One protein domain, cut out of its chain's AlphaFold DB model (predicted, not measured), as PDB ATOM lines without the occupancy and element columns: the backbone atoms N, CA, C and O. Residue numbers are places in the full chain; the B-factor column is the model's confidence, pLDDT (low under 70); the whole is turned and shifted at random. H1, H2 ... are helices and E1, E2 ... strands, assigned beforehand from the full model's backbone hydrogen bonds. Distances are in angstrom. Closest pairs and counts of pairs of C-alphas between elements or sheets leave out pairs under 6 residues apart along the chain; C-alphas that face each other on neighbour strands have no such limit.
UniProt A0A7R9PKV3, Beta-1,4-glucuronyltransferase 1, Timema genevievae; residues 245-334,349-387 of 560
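This is residues 245 to 334 and 349 to 387 of the 560 residues of the protein "Beta-1,4-glucuronyltransferase 1" of Timema genevievae (UniProt A0A7R9PKV3). With little regular structure, this domain is two small three-stranded sheets set end to end, E1 running on into E2, amid loops, with H1 over the second sheet. Residues 250 to 256 stick out. The 129 printed residues include E1 E2 H1 E3 H2 E4 H3 E5 E6 in chain order, class mixed; the sheets E1 E5 E4 and E3 E2 E6 are mixed. It is compact, radius of gyration of the C-alphas 16.0 A, spanning 50 by 38 by 22 A.

E1, residues 260 to 263, is parallel to E5, residues 367 to 371, with N 262 and O 369 within hydrogen-bond range at 2.8 A. E5 is antiparallel to E4, residues 321 to 326, by N 322 and O 370, 2.8 A. E2, residues 265 to 269, is parallel to E6, residues 375 to 380, by N 377 and O 266, 2.8 A, and antiparallel to E3, residues 290 to 292, by N 267 and O 291, 2.8 A. H1, residues 278 to 286, has a height over the sheet of 9.8 A; its closest C-alphas to E3 are Leu 284 and Leu 290, 5.6 A. H2, residues 307 to 312, only grazes the sheet E1 E5 E4. H3, residues 356 to 360, is on neither sheet. Every O i to N i+4 pair is within range in H1, H2 and H3.

E1 begins at C-alpha 260 (-25.906, 25.223, -41.080); E6, 14.5 A long, ends at C-alpha 380 (-15.015, 51.330, -39.997).

Residues 335 to 348 are not printed; C-alphas 334 and 349 are 18.4 A apart. The link E3 to H2 is long. Low confidence, pLDDT under 70, includes residues 377 to 387.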
ATOM      1  N   THR A 245     -39.322  26.155 -37.237       92.31
ATOM      2  CA  THR A 245     -40.557  25.459 -36.869       92.31
ATOM      3  C   THR A 245     -41.264  24.915 -38.109       92.31
ATOM      4  O   THR A 245     -41.592  23.730 -38.167       92.31
ATOM      5  N   LYS A 246     -41.437  25.752 -39.143       92.75
ATOM      6  CA  LYS A 246     -42.077  25.360 -40.409       92.75
ATOM      7  C   LYS A 246     -41.344  24.206 -41.101       92.75
ATOM      8  O   LYS A 246     -41.995  23.323 -41.652       92.75
ATOM      9  N   ASN A 247     -40.013  24.204 -41.049       90.69
ATOM     10  CA  ASN A 247     -39.165  23.187 -41.678       90.69
ATOM     11  C   ASN A 247     -38.768  22.044 -40.729       90.69
ATOM     12  O   ASN A 247     -37.944  21.215 -41.101       90.69
ATOM     13  N   ARG A 248     -39.363  21.968 -39.527       90.75
ATOM     14  CA  ARG A 248     -39.127  20.900 -38.535       90.75
ATOM     15  C   ARG A 248     -37.646  20.719 -38.179       90.75
ATOM     16  O   ARG A 248     -37.176  19.601 -38.019       90.75
ATOM     17  N   LEU A 249     -36.925  21.827 -38.033       89.75
ATOM     18  CA  LEU A 249     -35.498  21.824 -37.700       89.75
ATOM     19  C   LEU A 249     -35.217  21.547 -36.218       89.75
ATOM     20  O   LEU A 249     -34.053  21.444 -35.843       89.75
ATOM     21  N   PHE A 250     -36.256  21.428 -35.388       89.00
ATOM     22  CA  PHE A 250     -36.166  21.042 -33.980       89.00
ATOM     23  C   PHE A 250     -36.471  19.548 -33.799       89.00
ATOM     24  O   PHE A 250     -37.339  19.005 -34.483       89.00
ATOM     25  N   GLY A 251     -35.801  18.901 -32.846       82.69
ATOM     26  CA  GLY A 251     -35.985  17.494 -32.488       82.69
ATOM     27  C   GLY A 251     -34.786  16.591 -32.802       82.69
ATOM     28  O   GLY A 251     -33.923  16.898 -33.624       82.69
ATOM     29  N   GLU A 252     -34.754  15.424 -32.150       73.00
ATOM     30  CA  GLU A 252     -33.602  14.507 -32.173       73.00
ATOM     31  C   GLU A 252     -33.353  13.820 -33.523       73.00
ATOM     32  O   GLU A 252     -32.224  13.421 -33.802       73.00
ATOM     33  N   ALA A 253     -34.369  13.713 -34.385       72.44
ATOM     34  CA  ALA A 253     -34.265  13.021 -35.675       72.44
ATOM     35  C   ALA A 253     -33.243  13.651 -36.642       72.44
ATOM     36  O   ALA A 253     -32.818  13.005 -37.594       72.44
ATOM     37  N   LEU A 254     -32.843  14.900 -36.397       72.50
ATOM     38  CA  LEU A 254     -31.875  15.646 -37.204       72.50
ATOM     39  C   LEU A 254     -30.536  15.837 -36.471       72.50
ATOM     40  O   LEU A 254     -29.762  16.724 -36.817       72.50
ATOM     41  N   ARG A 255     -30.245  15.043 -35.431       71.12
ATOM     42  CA  ARG A 255     -29.009  15.180 -34.639       71.12
ATOM     43  C   ARG A 255     -27.735  15.076 -35.483       71.12
ATOM     44  O   ARG A 255     -26.766  15.772 -35.175       71.12
ATOM     45  N   ASP A 256     -27.775  14.254 -36.529       72.06
ATOM     46  CA  ASP A 256     -26.664  14.025 -37.457       72.06
ATOM     47  C   ASP A 256     -26.715  14.938 -38.695       72.06
ATOM     48  O   ASP A 256     -25.843  14.846 -39.560       72.06
ATOM     49  N   ASP A 257     -27.710  15.832 -38.785       75.94
ATOM     50  CA  ASP A 257     -27.775  16.834 -39.845       75.94
ATOM     51  C   ASP A 257     -26.633  17.843 -39.672       75.94
ATOM     52  O   ASP A 257     -26.461  18.484 -38.631       75.94
ATOM     53  N   LYS A 258     -25.839  17.956 -40.732       75.25
ATOM     54  CA  LYS A 258     -24.656  18.809 -40.836       75.25
ATOM     55  C   LYS A 258     -24.970  20.131 -41.538       75.25
ATOM     56  O   LYS A 258     -24.064  20.878 -41.894       75.25
ATOM     57  N   THR A 259     -26.242  20.439 -41.751       84.25
ATOM     58  CA  THR A 259     -26.657  21.699 -42.355       84.25
ATOM     59  C   THR A 259     -26.504  22.852 -41.368       84.25
ATOM     60  O   THR A 259     -26.915  22.769 -40.208       84.25
ATOM     61  N   VAL A 260     -25.937  23.962 -41.837       90.38
ATOM     62  CA  VAL A 260     -25.906  25.223 -41.080       90.38
ATOM     63  C   VAL A 260     -26.377  26.373 -41.961       90.38
ATOM     64  O   VAL A 260     -26.288  26.316 -43.189       90.38
ATOM     65  N   TRP A 261     -26.846  27.445 -41.328       93.31
ATOM     66  CA  TRP A 261     -27.382  28.611 -42.019       93.31
ATOM     67  C   TRP A 261     -26.448  29.803 -41.872       93.31
ATOM     68  O   TRP A 261     -26.331  30.379 -40.792       93.31
ATOM     69  N   VAL A 262     -25.768  30.159 -42.957       92.88
ATOM     70  CA  VAL A 262     -24.764  31.223 -42.999       92.88
ATOM     71  C   VAL A 262     -25.431  32.593 -43.037       92.88
ATOM     72  O   VAL A 262     -26.380  32.830 -43.781       92.88
ATOM     73  N   LEU A 263     -24.884  33.515 -42.254       93.56
ATOM     74  CA  LEU A 263     -25.289  34.912 -42.175       93.56
ATOM     75  C   LEU A 263     -24.128  35.789 -42.672       93.56
ATOM     76  O   LEU A 263     -23.077  35.821 -42.022       93.56
ATOM     77  N   PRO A 264     -24.280  36.514 -43.794       93.12
ATOM     78  CA  PRO A 264     -23.266  37.459 -44.251       93.12
ATOM     79  C   PRO A 264     -22.963  38.526 -43.202       93.12
ATOM     80  O   PRO A 264     -23.859  38.995 -42.496       93.12
ATOM     81  N   ALA A 265     -21.694  38.912 -43.102       92.38
ATOM     82  CA  ALA A 265     -21.223  39.869 -42.114       92.38
ATOM     83  C   ALA A 265     -20.678  41.130 -42.788       92.38
ATOM     84  O   ALA A 265     -20.017  41.064 -43.825       92.38
ATOM     85  N   PHE A 266     -20.929  42.284 -42.176       91.62
ATOM     86  CA  PHE A 266     -20.519  43.581 -42.709       91.62
ATOM     87  C   PHE A 266     -19.832  44.452 -41.657       91.62
ATOM     88  O   PHE A 266     -20.051  44.311 -40.462       91.62
ATOM     89  N   GLU A 267     -19.022  45.390 -42.115       89.25
ATOM     90  CA  GLU A 267     -18.466  46.488 -41.333       89.25
ATOM     91  C   GLU A 267     -19.222  47.765 -41.666       89.25
ATOM     92  O   GLU A 267     -19.391  48.077 -42.844       89.25
ATOM     93  N   VAL A 268     -19.663  48.502 -40.647       86.44
ATOM     94  CA  VAL A 268     -20.375  49.780 -40.793       86.44
ATOM     95  C   VAL A 268     -19.573  50.896 -40.139       86.44
ATOM     96  O   VAL A 268     -18.975  50.693 -39.074       86.44
ATOM     97  N   ARG A 269     -19.566  52.078 -40.766       83.12
ATOM     98  CA  ARG A 269     -18.957  53.290 -40.203       83.12
ATOM     99  C   ARG A 269     -19.560  53.603 -38.838       83.12
ATOM    100  O   ARG A 269     -20.778  53.583 -38.672       83.12
ATOM    101  N   GLU A 270     -18.708  53.905 -37.860       77.81
ATOM    102  CA  GLU A 270     -19.124  54.099 -36.462       77.81
ATOM    103  C   GLU A 270     -20.179  55.207 -36.301       77.81
ATOM    104  O   GLU A 270     -21.107  55.072 -35.501       77.81
ATOM    105  N   THR A 271     -20.081  56.262 -37.118       80.19
ATOM    106  CA  THR A 271     -20.986  57.422 -37.119       80.19
ATOM    107  C   THR A 271     -22.379  57.127 -37.675       80.19
ATOM    108  O   THR A 271     -23.285  57.950 -37.537       80.19
ATOM    109  N   VAL A 272     -22.571  55.976 -38.317       85.50
ATOM    110  CA  VAL A 272     -23.815  55.628 -39.002       85.50
ATOM    111  C   VAL A 272     -24.700  54.778 -38.094       85.50
ATOM    112  O   VAL A 272     -24.244  53.927 -37.326       85.50
ATOM    113  N   ALA A 273     -26.008  55.027 -38.159       85.75
ATOM    114  CA  ALA A 273     -26.980  54.224 -37.434       85.75
ATOM    115  C   ALA A 273     -26.984  52.774 -37.963       85.75
ATOM    116  O   ALA A 273     -26.908  52.566 -39.173       85.75
ATOM    117  N   PRO A 274     -27.115  51.757 -37.095       83.38
ATOM    118  CA  PRO A 274     -27.088  50.370 -37.527       83.38
ATOM    119  C   PRO A 274     -28.252  50.062 -38.460       83.38
ATOM    120  O   PRO A 274     -29.400  50.312 -38.068       83.38
ATOM    121  N   PRO A 275     -28.004  49.454 -39.631       90.94
ATOM    122  CA  PRO A 275     -29.086  49.088 -40.525       90.94
ATOM    123  C   PRO A 275     -29.963  48.022 -39.860       90.94
ATOM    124  O   PRO A 275     -29.473  47.123 -39.164       90.94
ATOM    125  N   ARG A 276     -31.282  48.157 -40.015       88.88
ATOM    126  CA  ARG A 276     -32.288  47.222 -39.489       88.88
ATOM    127  C   ARG A 276     -32.734  46.207 -40.520       88.88
ATOM    128  O   ARG A 276     -32.966  45.057 -40.158       88.88
ATOM    129  N   THR A 277     -32.811  46.628 -41.776       89.38
ATOM    130  CA  THR A 277     -33.312  45.836 -42.902       89.38
ATOM    131  C   THR A 277     -32.234  45.659 -43.971       89.38
ATOM    132  O   THR A 277     -31.247  46.398 -43.994       89.38
ATOM    133  N   LYS A 278     -32.395  44.681 -44.873       90.31
ATOM    134  CA  LYS A 278     -31.489  44.516 -46.028       90.31
ATOM    135  C   LYS A 278     -31.511  45.754 -46.926       90.31
ATOM    136  O   LYS A 278     -30.466  46.209 -47.368       90.31
ATOM    137  N   THR A 279     -32.686  46.347 -47.122       91.44
ATOM    138  CA  THR A 279     -32.861  47.572 -47.909       91.44
ATOM    139  C   THR A 279     -32.055  48.745 -47.349       91.44
ATOM    140  O   THR A 279     -31.414  49.465 -48.107       91.44
ATOM    141  N   GLU A 280     -32.058  48.945 -46.028       92.81
ATOM    142  CA  GLU A 280     -31.213  49.962 -45.387       92.81
ATOM    143  C   GLU A 280     -29.726  49.651 -45.546       92.81
ATOM    144  O   GLU A 280     -28.949  50.549 -45.859       92.81
ATOM    145  N   LEU A 281     -29.338  48.385 -45.378       92.00
ATOM    146  CA  LEU A 281     -27.953  47.954 -45.536       92.00
ATOM    147  C   LEU A 281     -27.423  48.221 -46.951       92.00
ATOM    148  O   LEU A 281     -26.329  48.762 -47.089       92.00
ATOM    149  N   LEU A 282     -28.194  47.892 -47.992       91.62
ATOM    150  CA  LEU A 282     -27.804  48.141 -49.384       91.62
ATOM    151  C   LEU A 282     -27.632  49.641 -49.658       91.62
ATOM    152  O   LEU A 282     -26.635  50.038 -50.248       91.62
ATOM    153  N   LYS A 283     -28.514  50.493 -49.112       92.00
ATOM    154  CA  LYS A 283     -28.358  51.956 -49.203       92.00
ATOM    155  C   LYS A 283     -27.067  52.463 -48.555       92.00
ATOM    156  O   LYS A 283     -26.505  53.444 -49.031       92.00
ATOM    157  N   LEU A 284     -26.620  51.856 -47.453       90.19
ATOM    158  CA  LEU A 284     -25.341  52.210 -46.821       90.19
ATOM    159  C   LEU A 284     -24.149  51.732 -47.651       90.19
ATOM    160  O   LEU A 284     -23.139  52.426 -47.729       90.19
ATOM    161  N   MET A 285     -24.282  50.575 -48.297       87.94
ATOM    162  CA  MET A 285     -23.264  50.041 -49.197       87.94
ATOM    163  C   MET A 285     -23.086  50.927 -50.435       87.94
ATOM    164  O   MET A 285     -21.958  51.278 -50.765       87.94
ATOM    165  N   ASP A 286     -24.186  51.378 -51.047       88.81
ATOM    166  CA  ASP A 286     -24.171  52.298 -52.195       88.81
ATOM    167  C   ASP A 286     -23.506  53.644 -51.860       88.81
ATOM    168  O   ASP A 286     -22.887  54.275 -52.716       88.81
ATOM    169  N   LYS A 287     -23.613  54.079 -50.599       88.88
ATOM    170  CA  LYS A 287     -22.964  55.292 -50.078       88.88
ATOM    171  C   LYS A 287     -21.490  55.100 -49.709       88.88
ATOM    172  O   LYS A 287     -20.818  56.084 -49.419       88.88
ATOM    173  N   GLY A 288     -20.989  53.863 -49.684       85.38
ATOM    174  CA  GLY A 288     -19.639  53.550 -49.205       85.38
ATOM    175  C   GLY A 288     -19.474  53.642 -47.682       85.38
ATOM    176  O   GLY A 288     -18.353  53.711 -47.188       85.38
ATOM    177  N   ASP A 289     -20.574  53.637 -46.921       86.56
ATOM    178  CA  ASP A 289     -20.564  53.655 -45.449       86.56
ATOM    179  C   ASP A 289     -20.475  52.243 -44.837       86.56
ATOM    180  O   ASP A 289     -20.443  52.080 -43.611       86.56
ATOM    181  N   LEU A 290     -20.482  51.213 -45.689       87.75
ATOM    182  CA  LEU A 290     -20.553  49.810 -45.312       87.75
ATOM    183  C   LEU A 290     -19.796  48.933 -46.312       87.75
ATOM    184  O   LEU A 290     -19.867  49.160 -47.520       87.75
ATOM    185  N   ARG A 291     -19.108  47.899 -45.819       86.56
ATOM    186  CA  ARG A 291     -18.394  46.914 -46.653       86.56
ATOM    187  C   ARG A 291     -18.475  45.497 -46.073       86.56
ATOM    188  O   ARG A 291     -18.807  45.356 -44.898       86.56
ATOM    189  N   PRO A 292     -18.184  44.438 -46.851       89.25
ATOM    190  CA  PRO A 292     -18.080  43.084 -46.310       89.25
ATOM    191  C   PRO A 292     -17.040  42.989 -45.183       89.25
ATOM    192  O   PRO A 292     -15.957  43.569 -45.274       89.25
ATOM    193  N   PHE A 293     -17.382  42.257 -44.124       86.62
ATOM    194  CA  PHE A 293     -16.567  42.119 -42.915       86.62
ATOM    195  C   PHE A 293     -15.178  41.555 -43.230       86.62
ATOM    196  O   PHE A 293     -15.078  40.583 -43.974       86.62
ATOM    197  N   TYR A 294     -14.112  42.149 -42.679       78.38
ATOM    198  CA  TYR A 294     -12.716  41.705 -42.833       78.38
ATOM    199  C   TYR A 294     -12.237  41.504 -44.280       78.38
ATOM    200  O   TYR A 294     -11.219  40.843 -44.508       78.38
ATOM    201  N   ILE A 295     -12.905  42.095 -45.276       80.31
ATOM    202  CA  ILE A 295     -12.542  41.894 -46.684       80.31
ATOM    203  C   ILE A 295     -11.132  42.410 -47.002       80.31
ATOM    204  O   ILE A 295     -10.430  41.819 -47.821       80.31
ATOM    205  N   GLU A 296     -10.686  43.461 -46.312       79.12
ATOM    206  CA  GLU A 296      -9.337  44.022 -46.457       79.12
ATOM    207  C   GLU A 296      -8.270  43.230 -45.698       79.12
ATOM    208  O   GLU A 296      -7.130  43.151 -46.148       79.12
ATOM    209  N   LEU A 297      -8.640  42.606 -44.574       78.12
ATOM    210  CA  LEU A 297      -7.723  41.810 -43.756       78.12
ATOM    211  C   LEU A 297      -7.515  40.411 -44.344       78.12
ATOM    212  O   LEU A 297      -6.387  39.928 -44.432       78.12
ATOM    213  N   CYS A 298      -8.598  39.749 -44.756       78.88
ATOM    214  CA  CYS A 298      -8.547  38.431 -45.375       78.88
ATOM    215  C   CYS A 298      -9.695  38.220 -46.372       78.88
ATOM    216  O   CYS A 298     -10.686  37.549 -46.081       78.88
ATOM    217  N   TRP A 299      -9.523  38.706 -47.604       82.25
ATOM    218  CA  TRP A 299     -10.516  38.506 -48.666       82.25
ATOM    219  C   TRP A 299     -10.822  37.022 -48.939       82.25
ATOM    220  O   TRP A 299     -11.981  36.652 -49.127       82.25
ATOM    221  N   LYS A 300      -9.802  36.147 -48.903       83.69
ATOM    222  CA  LYS A 300      -9.967  34.691 -49.076       83.69
ATOM    223  C   LYS A 300     -10.852  34.079 -47.995       83.69
ATOM    224  O   LYS A 300     -11.563  33.125 -48.277       83.69
ATOM    225  N   CYS A 301     -10.839  34.655 -46.792       83.50
ATOM    226  CA  CYS A 301     -11.627  34.157 -45.677       83.50
ATOM    227  C   CYS A 301     -13.118  34.468 -45.799       83.50
ATOM    228  O   CYS A 301     -13.897  33.976 -44.994       83.50
ATOM    229  N   GLN A 302     -13.509  35.307 -46.762       84.19
ATOM    230  CA  GLN A 302     -14.855  35.874 -46.860       84.19
ATOM    231  C   GLN A 302     -15.465  35.719 -48.260       84.19
ATOM    232  O   GLN A 302     -16.682  35.768 -48.409       84.19
ATOM    233  N   VAL A 303     -14.644  35.482 -49.292       83.25
ATOM    234  CA  VAL A 303     -15.087  35.386 -50.695       83.25
ATOM    235  C   VAL A 303     -16.162  34.317 -50.927       83.25
ATOM    236  O   VAL A 303     -17.004  34.477 -51.806       83.25
ATOM    237  N   HIS A 304     -16.172  33.251 -50.122       86.75
ATOM    238  CA  HIS A 304     -17.094  32.123 -50.266       86.75
ATOM    239  C   HIS A 304     -18.527  32.407 -49.791       86.75
ATOM    240  O   HIS A 304     -19.431  31.673 -50.167       86.75
ATOM    241  N   THR A 305     -18.759  33.508 -49.071       87.56
ATOM    242  CA  THR A 305     -20.114  33.997 -48.756       87.56
ATOM    243  C   THR A 305     -20.854  34.516 -50.001       87.56
ATOM    244  O   THR A 305     -22.065  34.697 -49.958       87.56
ATOM    245  N   ASP A 306     -20.136  34.779 -51.102       88.56
ATOM    246  CA  ASP A 306     -20.658  35.359 -52.347       88.56
ATOM    247  C   ASP A 306     -21.540  36.602 -52.122       88.56
ATOM    248  O   ASP A 306     -22.735  36.660 -52.427       88.56
ATOM    249  N   TYR A 307     -20.904  37.648 -51.588       89.62
ATOM    250  CA  TYR A 307     -21.549  38.936 -51.335       89.62
ATOM    251  C   TYR A 307     -22.187  39.548 -52.592       89.62
ATOM    252  O   TYR A 307     -23.167  40.276 -52.467       89.62
ATOM    253  N   ASN A 308     -21.667  39.257 -53.791       89.62
ATOM    254  CA  ASN A 308     -22.209  39.792 -55.040       89.62
ATOM    255  C   ASN A 308     -23.566  39.175 -55.373       89.62
ATOM    256  O   ASN A 308     -24.492  39.901 -55.737       89.62
ATOM    257  N   THR A 309     -23.685  37.852 -55.257       89.31
ATOM    258  CA  THR A 309     -24.965  37.160 -55.443       89.31
ATOM    259  C   THR A 309     -25.943  37.587 -54.355       89.31
ATOM    260  O   THR A 309     -27.040  38.046 -54.668       89.31
ATOM    261  N   TRP A 310     -25.513  37.595 -53.087       91.12
ATOM    262  CA  TRP A 310     -26.361  38.027 -51.973       91.12
ATOM    263  C   TRP A 310     -26.925  39.446 -52.146       91.12
ATOM    264  O   TRP A 310     -28.093  39.680 -51.833       91.12
ATOM    265  N   GLN A 311     -26.132  40.399 -52.646       90.94
ATOM    266  CA  GLN A 311     -26.576  41.782 -52.868       90.94
ATOM    267  C   GLN A 311     -27.651  41.899 -53.954       90.94
ATOM    268  O   GLN A 311     -28.559  42.715 -53.814       90.94
ATOM    269  N   LYS A 312     -27.551  41.098 -55.020       90.00
ATOM    270  CA  LYS A 312     -28.481  41.136 -56.160       90.00
ATOM    271  C   LYS A 312     -29.836  40.515 -55.842       90.00
ATOM    272  O   LYS A 312     -30.824  40.898 -56.462       90.00
ATOM    273  N   GLU A 313     -29.882  39.588 -54.887       88.75
ATOM    274  CA  GLU A 313     -31.131  38.948 -54.488       88.75
ATOM    275  C   GLU A 313     -32.102  39.962 -53.857       88.75
ATOM    276  O   GLU A 313     -31.746  40.624 -52.868       88.75
ATOM    277  N   PRO A 314     -33.331  40.102 -54.383       84.69
ATOM    278  CA  PRO A 314     -34.298  41.054 -53.858       84.69
ATOM    279  C   PRO A 314     -34.723  40.671 -52.430       84.69
ATOM    280  O   PRO A 314     -34.736  39.490 -52.081       84.69
ATOM    281  N   PRO A 315     -35.091  41.643 -51.576       81.12
ATOM    282  CA  PRO A 315     -35.631  41.325 -50.263       81.12
ATOM    283  C   PRO A 315     -36.938  40.526 -50.379       81.12
ATOM    284  O   PRO A 315     -37.901  41.015 -50.969       81.12
ATOM    285  N   SER A 316     -36.991  39.326 -49.798       78.50
ATOM    286  CA  SER A 316     -38.207  38.515 -49.706       78.50
ATOM    287  C   SER A 316     -38.882  38.645 -48.327       78.50
ATOM    288  O   SER A 316     -38.226  39.027 -47.347       78.50
ATOM    289  N   PRO A 317     -40.201  38.381 -48.231       77.88
ATOM    290  CA  PRO A 317     -40.893  38.272 -46.953       77.88
ATOM    291  C   PRO A 317     -40.546  36.940 -46.264       77.88
ATOM    292  O   PRO A 317     -40.869  35.866 -46.768       77.88
ATOM    293  N   GLY A 318     -39.935  37.025 -45.081       77.81
ATOM    294  CA  GLY A 318     -39.546  35.869 -44.265       77.81
ATOM    295  C   GLY A 318     -38.119  35.371 -44.527       77.81
ATOM    296  O   GLY A 318     -37.341  36.001 -45.240       77.81
ATOM    297  N   ILE A 319     -37.753  34.254 -43.892       85.19
ATOM    298  CA  ILE A 319     -36.453  33.602 -44.087       85.19
ATOM    299  C   ILE A 319     -36.572  32.452 -45.082       85.19
ATOM    300  O   ILE A 319     -37.381  31.542 -44.915       85.19
ATOM    301  N   SER A 320     -35.688  32.472 -46.076       84.00
ATOM    302  CA  SER A 320     -35.359  31.337 -46.932       84.00
ATOM    303  C   SER A 320     -33.858  31.352 -47.242       84.00
ATOM    304  O   SER A 320     -33.278  32.438 -47.369       84.00
ATOM    305  N   PRO A 321     -33.208  30.182 -47.377       86.44
ATOM    306  CA  PRO A 321     -31.889  30.107 -47.990       86.44
ATOM    307  C   PRO A 321     -31.929  30.709 -49.397       86.44
ATOM    308  O   PRO A 321     -32.852  30.433 -50.162       86.44
ATOM    309  N   LEU A 322     -30.955  31.556 -49.718       87.25
ATOM    310  CA  LEU A 322     -30.792  32.138 -51.050       87.25
ATOM    311  C   LEU A 322     -30.039  31.180 -51.973       87.25
ATOM    312  O   LEU A 322     -30.376  31.045 -53.143       87.25
ATOM    313  N   PHE A 323     -29.008  30.527 -51.440       86.44
ATOM    314  CA  PHE A 323     -28.191  29.565 -52.164       86.44
ATOM    315  C   PHE A 323     -27.407  28.678 -51.193       86.44
ATOM    316  O   PHE A 323     -27.125  29.062 -50.051       86.44
ATOM    317  N   GLU A 324     -27.034  27.502 -51.686       87.50
ATOM    318  CA  GLU A 324     -26.171  26.550 -50.997       87.50
ATOM    319  C   GLU A 324     -24.717  26.720 -51.437       87.50
ATOM    320  O   GLU A 324     -24.417  26.909 -52.619       87.50
ATOM    321  N   VAL A 325     -23.799  26.638 -50.478       82.94
ATOM    322  CA  VAL A 325     -22.357  26.692 -50.717       82.94
ATOM    323  C   VAL A 325     -21.697  25.531 -49.987       82.94
ATOM    324  O   VAL A 325     -22.014  25.234 -48.839       82.94
ATOM    325  N   LEU A 326     -20.740  24.879 -50.641       82.69
ATOM    326  CA  LEU A 326     -19.860  23.927 -49.967       82.69
ATOM    327  C   LEU A 326     -18.744  24.681 -49.251       82.69
ATOM    328  O   LEU A 326     -18.153  25.606 -49.821       82.69
ATOM    329  N   TRP A 327     -18.438  24.272 -48.021       83.69
ATOM    330  CA  TRP A 327     -17.354  24.887 -47.266       83.69
ATOM    331  C   TRP A 327     -16.011  24.747 -47.999       83.69
ATOM    332  O   TRP A 327     -15.720  23.715 -48.604       83.69
ATOM    333  N   LYS A 328     -15.191  25.804 -47.959       82.62
ATOM    334  CA  LYS A 328     -13.862  25.845 -48.581       82.62
ATOM    335  C   LYS A 328     -12.888  26.550 -47.656       82.62
ATOM    336  O   LYS A 328     -13.162  27.668 -47.234       82.62
ATOM    337  N   ASP A 329     -11.745  25.934 -47.384       79.69
ATOM    338  CA  ASP A 329     -10.662  26.582 -46.642       79.69
ATOM    339  C   ASP A 329     -10.096  27.780 -47.441       79.69
ATOM    340  O   ASP A 329      -9.861  27.640 -48.651       79.69
ATOM    341  N   PRO A 330      -9.855  28.959 -46.827       81.56
ATOM    342  CA  PRO A 330      -9.999  29.305 -45.406       81.56
ATOM    343  C   PRO A 330     -11.268  30.116 -45.075       81.56
ATOM    344  O   PRO A 330     -11.167  31.237 -44.585       81.56
ATOM    345  N   TRP A 331     -12.476  29.606 -45.335       84.31
ATOM    346  CA  TRP A 331     -13.720  30.345 -45.074       84.31
ATOM    347  C   TRP A 331     -14.106  30.369 -43.592       84.31
ATOM    348  O   TRP A 331     -14.275  29.325 -42.957       84.31
ATOM    349  N   GLU A 332     -14.331  31.578 -43.066       83.06
ATOM    350  CA  GLU A 332     -14.758  31.821 -41.686       83.06
ATOM    351  C   GLU A 332     -16.142  32.513 -41.622       83.06
ATOM    352  O   GLU A 332     -16.229  33.708 -41.310       83.06
ATOM    353  N   PRO A 333     -17.239  31.802 -41.955       87.44
ATOM    354  CA  PRO A 333     -18.589  32.332 -41.857       87.44
ATOM    355  C   PRO A 333     -19.066  32.402 -40.409       87.44
ATOM    356  O   PRO A 333     -18.663  31.634 -39.534       87.44
ATOM    357  N   PHE A 334     -20.032  33.279 -40.193       91.19
ATOM    358  CA  PHE A 334     -20.923  33.198 -39.049       91.19
ATOM    359  C   PHE A 334     -22.201  32.465 -39.464       91.19
ATOM    360  O   PHE A 334     -22.691  32.654 -40.581       91.19
ATOM    361  N   LYS A 349      -5.925  30.686 -29.006       78.69
ATOM    362  CA  LYS A 349      -6.157  31.859 -28.166       78.69
ATOM    363  C   LYS A 349      -6.006  33.121 -29.013       78.69
ATOM    364  O   LYS A 349      -5.217  33.163 -29.954       78.69
ATOM    365  N   GLN A 350      -6.710  34.173 -28.619       75.00
ATOM    366  CA  GLN A 350      -6.721  35.479 -29.266       75.00
ATOM    367  C   GLN A 350      -7.139  35.466 -30.747       75.00
ATOM    368  O   GLN A 350      -8.286  35.138 -31.012       75.00
ATOM    369  N   TYR A 351      -6.296  35.891 -31.704       62.66
ATOM    370  CA  TYR A 351      -6.635  36.050 -33.130       62.66
ATOM    371  C   TYR A 351      -5.893  35.022 -34.000       62.66
ATOM    372  O   TYR A 351      -4.694  34.820 -33.822       62.66
ATOM    373  N   GLY A 352      -6.590  34.439 -34.984       57.19
ATOM    374  CA  GLY A 352      -6.046  33.490 -35.969       57.19
ATOM    375  C   GLY A 352      -6.583  32.059 -35.818       57.19
ATOM    376  O   GLY A 352      -6.515  31.482 -34.742       57.19
ATOM    377  N   PHE A 353      -7.136  31.488 -36.900       55.88
ATOM    378  CA  PHE A 353      -7.680  30.110 -36.996       55.88
ATOM    379  C   PHE A 353      -8.756  29.709 -35.961       55.88
ATOM    380  O   PHE A 353      -9.166  28.550 -35.874       55.88
ATOM    381  N   ASN A 354      -9.298  30.679 -35.225       65.69
ATOM    382  CA  ASN A 354     -10.183  30.412 -34.097       65.69
ATOM    383  C   ASN A 354     -11.513  29.765 -34.479       65.69
ATOM    384  O   ASN A 354     -11.864  28.762 -33.861       65.69
ATOM    385  N   ARG A 355     -12.259  30.317 -35.453       74.19
ATOM    386  CA  ARG A 355     -13.543  29.726 -35.881       74.19
ATOM    387  C   ARG A 355     -13.375  28.760 -37.050       74.19
ATOM    388  O   ARG A 355     -14.123  27.792 -37.126       74.19
ATOM    389  N   ILE A 356     -12.355  28.961 -37.892       69.62
ATOM    390  CA  ILE A 356     -12.014  28.051 -39.004       69.62
ATOM    391  C   ILE A 356     -11.800  26.619 -38.486       69.62
ATOM    392  O   ILE A 356     -12.348  25.682 -39.059       69.62
ATOM    393  N   SER A 357     -11.114  26.452 -37.347       67.19
ATOM    394  CA  SER A 357     -10.834  25.130 -36.753       67.19
ATOM    395  C   SER A 357     -12.079  24.303 -36.394       67.19
ATOM    396  O   SER A 357     -12.016  23.077 -36.331       67.19
ATOM    397  N   GLN A 358     -13.223  24.947 -36.152       75.19
ATOM    398  CA  GLN A 358     -14.485  24.253 -35.893       75.19
ATOM    399  C   GLN A 358     -15.086  23.681 -37.184       75.19
ATOM    400  O   GLN A 358     -15.622  22.571 -37.190       75.19
ATOM    401  N   LEU A 359     -15.003  24.452 -38.270       66.81
ATOM    402  CA  LEU A 359     -15.556  24.084 -39.567       66.81
ATOM    403  C   LEU A 359     -14.689  23.049 -40.271       66.81
ATOM    404  O   LEU A 359     -15.250  22.136 -40.854       66.81
ATOM    405  N   GLU A 360     -13.367  23.121 -40.131       60.59
ATOM    406  CA  GLU A 360     -12.437  22.087 -40.606       60.59
ATOM    407  C   GLU A 360     -12.743  20.722 -39.967       60.59
ATOM    408  O   GLU A 360     -12.915  19.726 -40.658       60.59
ATOM    409  N   LYS A 361     -12.969  20.668 -38.647       59.34
ATOM    410  CA  LYS A 361     -13.399  19.423 -37.971       59.34
ATOM    411  C   LYS A 361     -14.782  18.928 -38.407       59.34
ATOM    412  O   LYS A 361     -15.166  17.807 -38.083       59.34
ATOM    413  N   SER A 362     -15.543  19.773 -39.094       57.28
ATOM    414  CA  SER A 362     -16.891  19.482 -39.570       57.28
ATOM    415  C   SER A 362     -16.939  19.278 -41.095       57.28
ATOM    416  O   SER A 362     -17.973  18.845 -41.604       57.28
ATOM    417  N   SER A 363     -15.852  19.572 -41.826       53.06
ATOM    418  CA  SER A 363     -15.879  19.916 -43.256       53.06
ATOM    419  C   SER A 363     -16.143  18.758 -44.203       53.06
ATOM    420  O   SER A 363     -16.425  19.009 -45.372       53.06
ATOM    421  N   ASP A 364     -16.118  17.516 -43.726       49.66
ATOM    422  CA  ASP A 364     -16.313  16.369 -44.611       49.66
ATOM    423  C   ASP A 364     -17.708  16.348 -45.258       49.66
ATOM    424  O   ASP A 364     -17.855  15.741 -46.313       49.66
ATOM    425  N   LEU A 365     -18.730  17.014 -44.685       49.22
ATOM    426  CA  LEU A 365     -20.122  16.935 -45.175       49.22
ATOM    427  C   LEU A 365     -21.030  18.143 -44.794       49.22
ATOM    428  O   LEU A 365     -22.224  17.951 -44.571       49.22
ATOM    429  N   LEU A 366     -20.520  19.379 -44.664       58.44
ATOM    430  CA  LEU A 366     -21.385  20.541 -44.353       58.44
ATOM    431  C   LEU A 366     -22.059  21.109 -45.620       58.44
ATOM    432  O   LEU A 366     -21.388  21.693 -46.474       58.44
ATOM    433  N   GLY A 367     -23.389  21.019 -45.697       58.78
ATOM    434  CA  GLY A 367     -24.197  21.872 -46.574       58.78
ATOM    435  C   GLY A 367     -24.410  23.239 -45.915       58.78
ATOM    436  O   GLY A 367     -24.982  23.316 -44.826       58.78
ATOM    437  N   LEU A 368     -23.926  24.323 -46.529       68.69
ATOM    438  CA  LEU A 368     -24.048  25.673 -45.968       68.69
ATOM    439  C   LEU A 368     -25.131  26.458 -46.714       68.69
ATOM    440  O   LEU A 368     -24.977  26.778 -47.890       68.69
ATOM    441  N   ASN A 369     -26.212  26.802 -46.020       65.62
ATOM    442  CA  ASN A 369     -27.349  27.541 -46.563       65.62
ATOM    443  C   ASN A 369     -27.218  29.039 -46.263       65.62
ATOM    444  O   ASN A 369     -27.380  29.452 -45.117       65.62
ATOM    445  N   THR A 370     -26.944  29.881 -47.259       65.56
ATOM    446  CA  THR A 370     -26.761  31.326 -47.022       65.56
ATOM    447  C   THR A 370     -28.102  32.046 -46.925       65.56
ATOM    448  O   THR A 370     -28.932  31.949 -47.827       65.56
ATOM    449  N   LEU A 371     -28.325  32.792 -45.841       60.38
ATOM    450  CA  LEU A 371     -29.569  33.515 -45.572       60.38
ATOM    451  C   LEU A 371     -29.552  34.954 -46.104       60.38
ATOM    452  O   LEU A 371     -28.513  35.603 -46.227       60.38
ATOM    453  N   GLN A 372     -30.747  35.509 -46.320       55.97
ATOM    454  CA  GLN A 372     -30.946  36.937 -46.609       55.97
ATOM    455  C   GLN A 372     -30.590  37.859 -45.425       55.97
ATOM    456  O   GLN A 372     -30.360  39.053 -45.612       55.97
ATOM    457  N   TYR A 373     -30.574  37.327 -44.206       79.31
ATOM    458  CA  TYR A 373     -30.288  38.074 -42.983       79.31
ATOM    459  C   TYR A 373     -28.784  38.185 -42.773       79.31
ATOM    460  O   TYR A 373     -28.023  37.389 -43.309       79.31
ATOM    461  N   TYR A 374     -28.349  39.170 -41.995       74.81
ATOM    462  CA  TYR A 374     -26.936  39.516 -41.877       74.81
ATOM    463  C   TYR A 374     -26.555  39.854 -40.437       74.81
ATOM    464  O   TYR A 374     -27.414  40.088 -39.585       74.81
ATOM    465  N   MET A 375     -25.255  39.932 -40.178       77.19
ATOM    466  CA  MET A 375     -24.713  40.632 -39.014       77.19
ATOM    467  C   MET A 375     -23.833  41.780 -39.463       77.19
ATOM    468  O   MET A 375     -23.400  41.856 -40.613       77.19
ATOM    469  N   PHE A 376     -23.534  42.672 -38.536       75.25
ATOM    470  CA  PHE A 376     -22.531  43.684 -38.775       75.25
ATOM    471  C   PHE A 376     -21.776  44.059 -37.509       75.25
ATOM    472  O   PHE A 376     -22.248  43.853 -36.390       75.25
ATOM    473  N   TRP A 377     -20.617  44.653 -37.742       69.81
ATOM    474  CA  TRP A 377     -19.691  45.192 -36.767       69.81
ATOM    475  C   TRP A 377     -19.564  46.703 -36.966       69.81
ATOM    476  O   TRP A 377     -19.516  47.186 -38.102       69.81
ATOM    477  N   ARG A 378     -19.513  47.468 -35.876       55.38
ATOM    478  CA  ARG A 378     -19.280  48.920 -35.925       55.38
ATOM    479  C   ARG A 378     -17.798  49.205 -35.696       55.38
ATOM    480  O   ARG A 378     -17.388  49.310 -34.548       55.38
ATOM    481  N   SER A 379     -17.006  49.314 -36.759       49.91
ATOM    482  CA  SER A 379     -15.574  49.642 -36.618       49.91
ATOM    483  C   SER A 379     -14.894  50.096 -37.912       49.91
ATOM    484  O   SER A 379     -13.685  49.959 -38.093       49.91
ATOM    485  N   LEU A 380     -15.647  50.653 -38.861       45.62
ATOM    486  CA  LEU A 380     -15.015  51.330 -39.997       45.62
ATOM    487  C   LEU A 380     -14.340  52.614 -39.473       45.62
ATOM    488  O   LEU A 380     -14.986  53.654 -39.364       45.62
ATOM    489  N   GLN A 381     -13.054  52.503 -39.113       36.03
ATOM    490  CA  GLN A 381     -12.180  53.606 -38.682       36.03
ATOM    491  C   GLN A 381     -11.453  54.290 -39.847       36.03
ATOM    492  O   GLN A 381     -10.726  55.258 -39.635       36.03
ATOM    493  N   SER A 382     -11.613  53.799 -41.077       34.28
ATOM    494  CA  SER A 382     -10.894  54.340 -42.225       34.28
ATOM    495  C   SER A 382     -11.641  55.529 -42.848       34.28
ATOM    496  O   SER A 382     -12.844  55.482 -43.116       34.28
ATOM    497  N   THR A 383     -10.887  56.608 -43.066       28.92
ATOM    498  CA  THR A 383     -11.229  57.768 -43.902       28.92
ATOM    499  C   THR A 383     -11.070  57.472 -45.394       28.92
ATOM    500  O   THR A 383     -11.038  58.405 -46.192       28.92
ATOM    501  N   ASP A 384     -10.960  56.204 -45.805       27.61
ATOM    502  CA  ASP A 384     -10.743  55.874 -47.210       27.61
ATOM    503  C   ASP A 384     -12.054  56.052 -47.976       27.61
ATOM    504  O   ASP A 384     -12.915  55.174 -48.060       27.61
ATOM    505  N   THR A 385     -12.219  57.250 -48.528       26.45
ATOM    506  CA  THR A 385     -13.239  57.560 -49.517       26.45
ATOM    507  C   THR A 385     -13.111  56.601 -50.694       26.45
ATOM    508  O   THR A 385     -12.112  56.572 -51.413       26.45
ATOM    509  N   PHE A 386     -14.155  55.807 -50.901       31.11
ATOM    510  CA  PHE A 386     -14.310  54.954 -52.066       31.11
ATOM    511  C   PHE A 386     -14.491  55.826 -53.317       31.11
ATOM    512  O   PHE A 386     -15.549  56.420 -53.506       31.11
ATOM    513  N   THR A 387     -13.502  55.893 -54.209       32.72
ATOM    514  CA  THR A 387     -13.681  56.529 -55.526       32.72
ATOM    515  C   THR A 387     -13.217  55.614 -56.652       32.72
ATOM    516  O   THR A 387     -12.186  55.805 -57.296       32.72
TER     517      THR A 387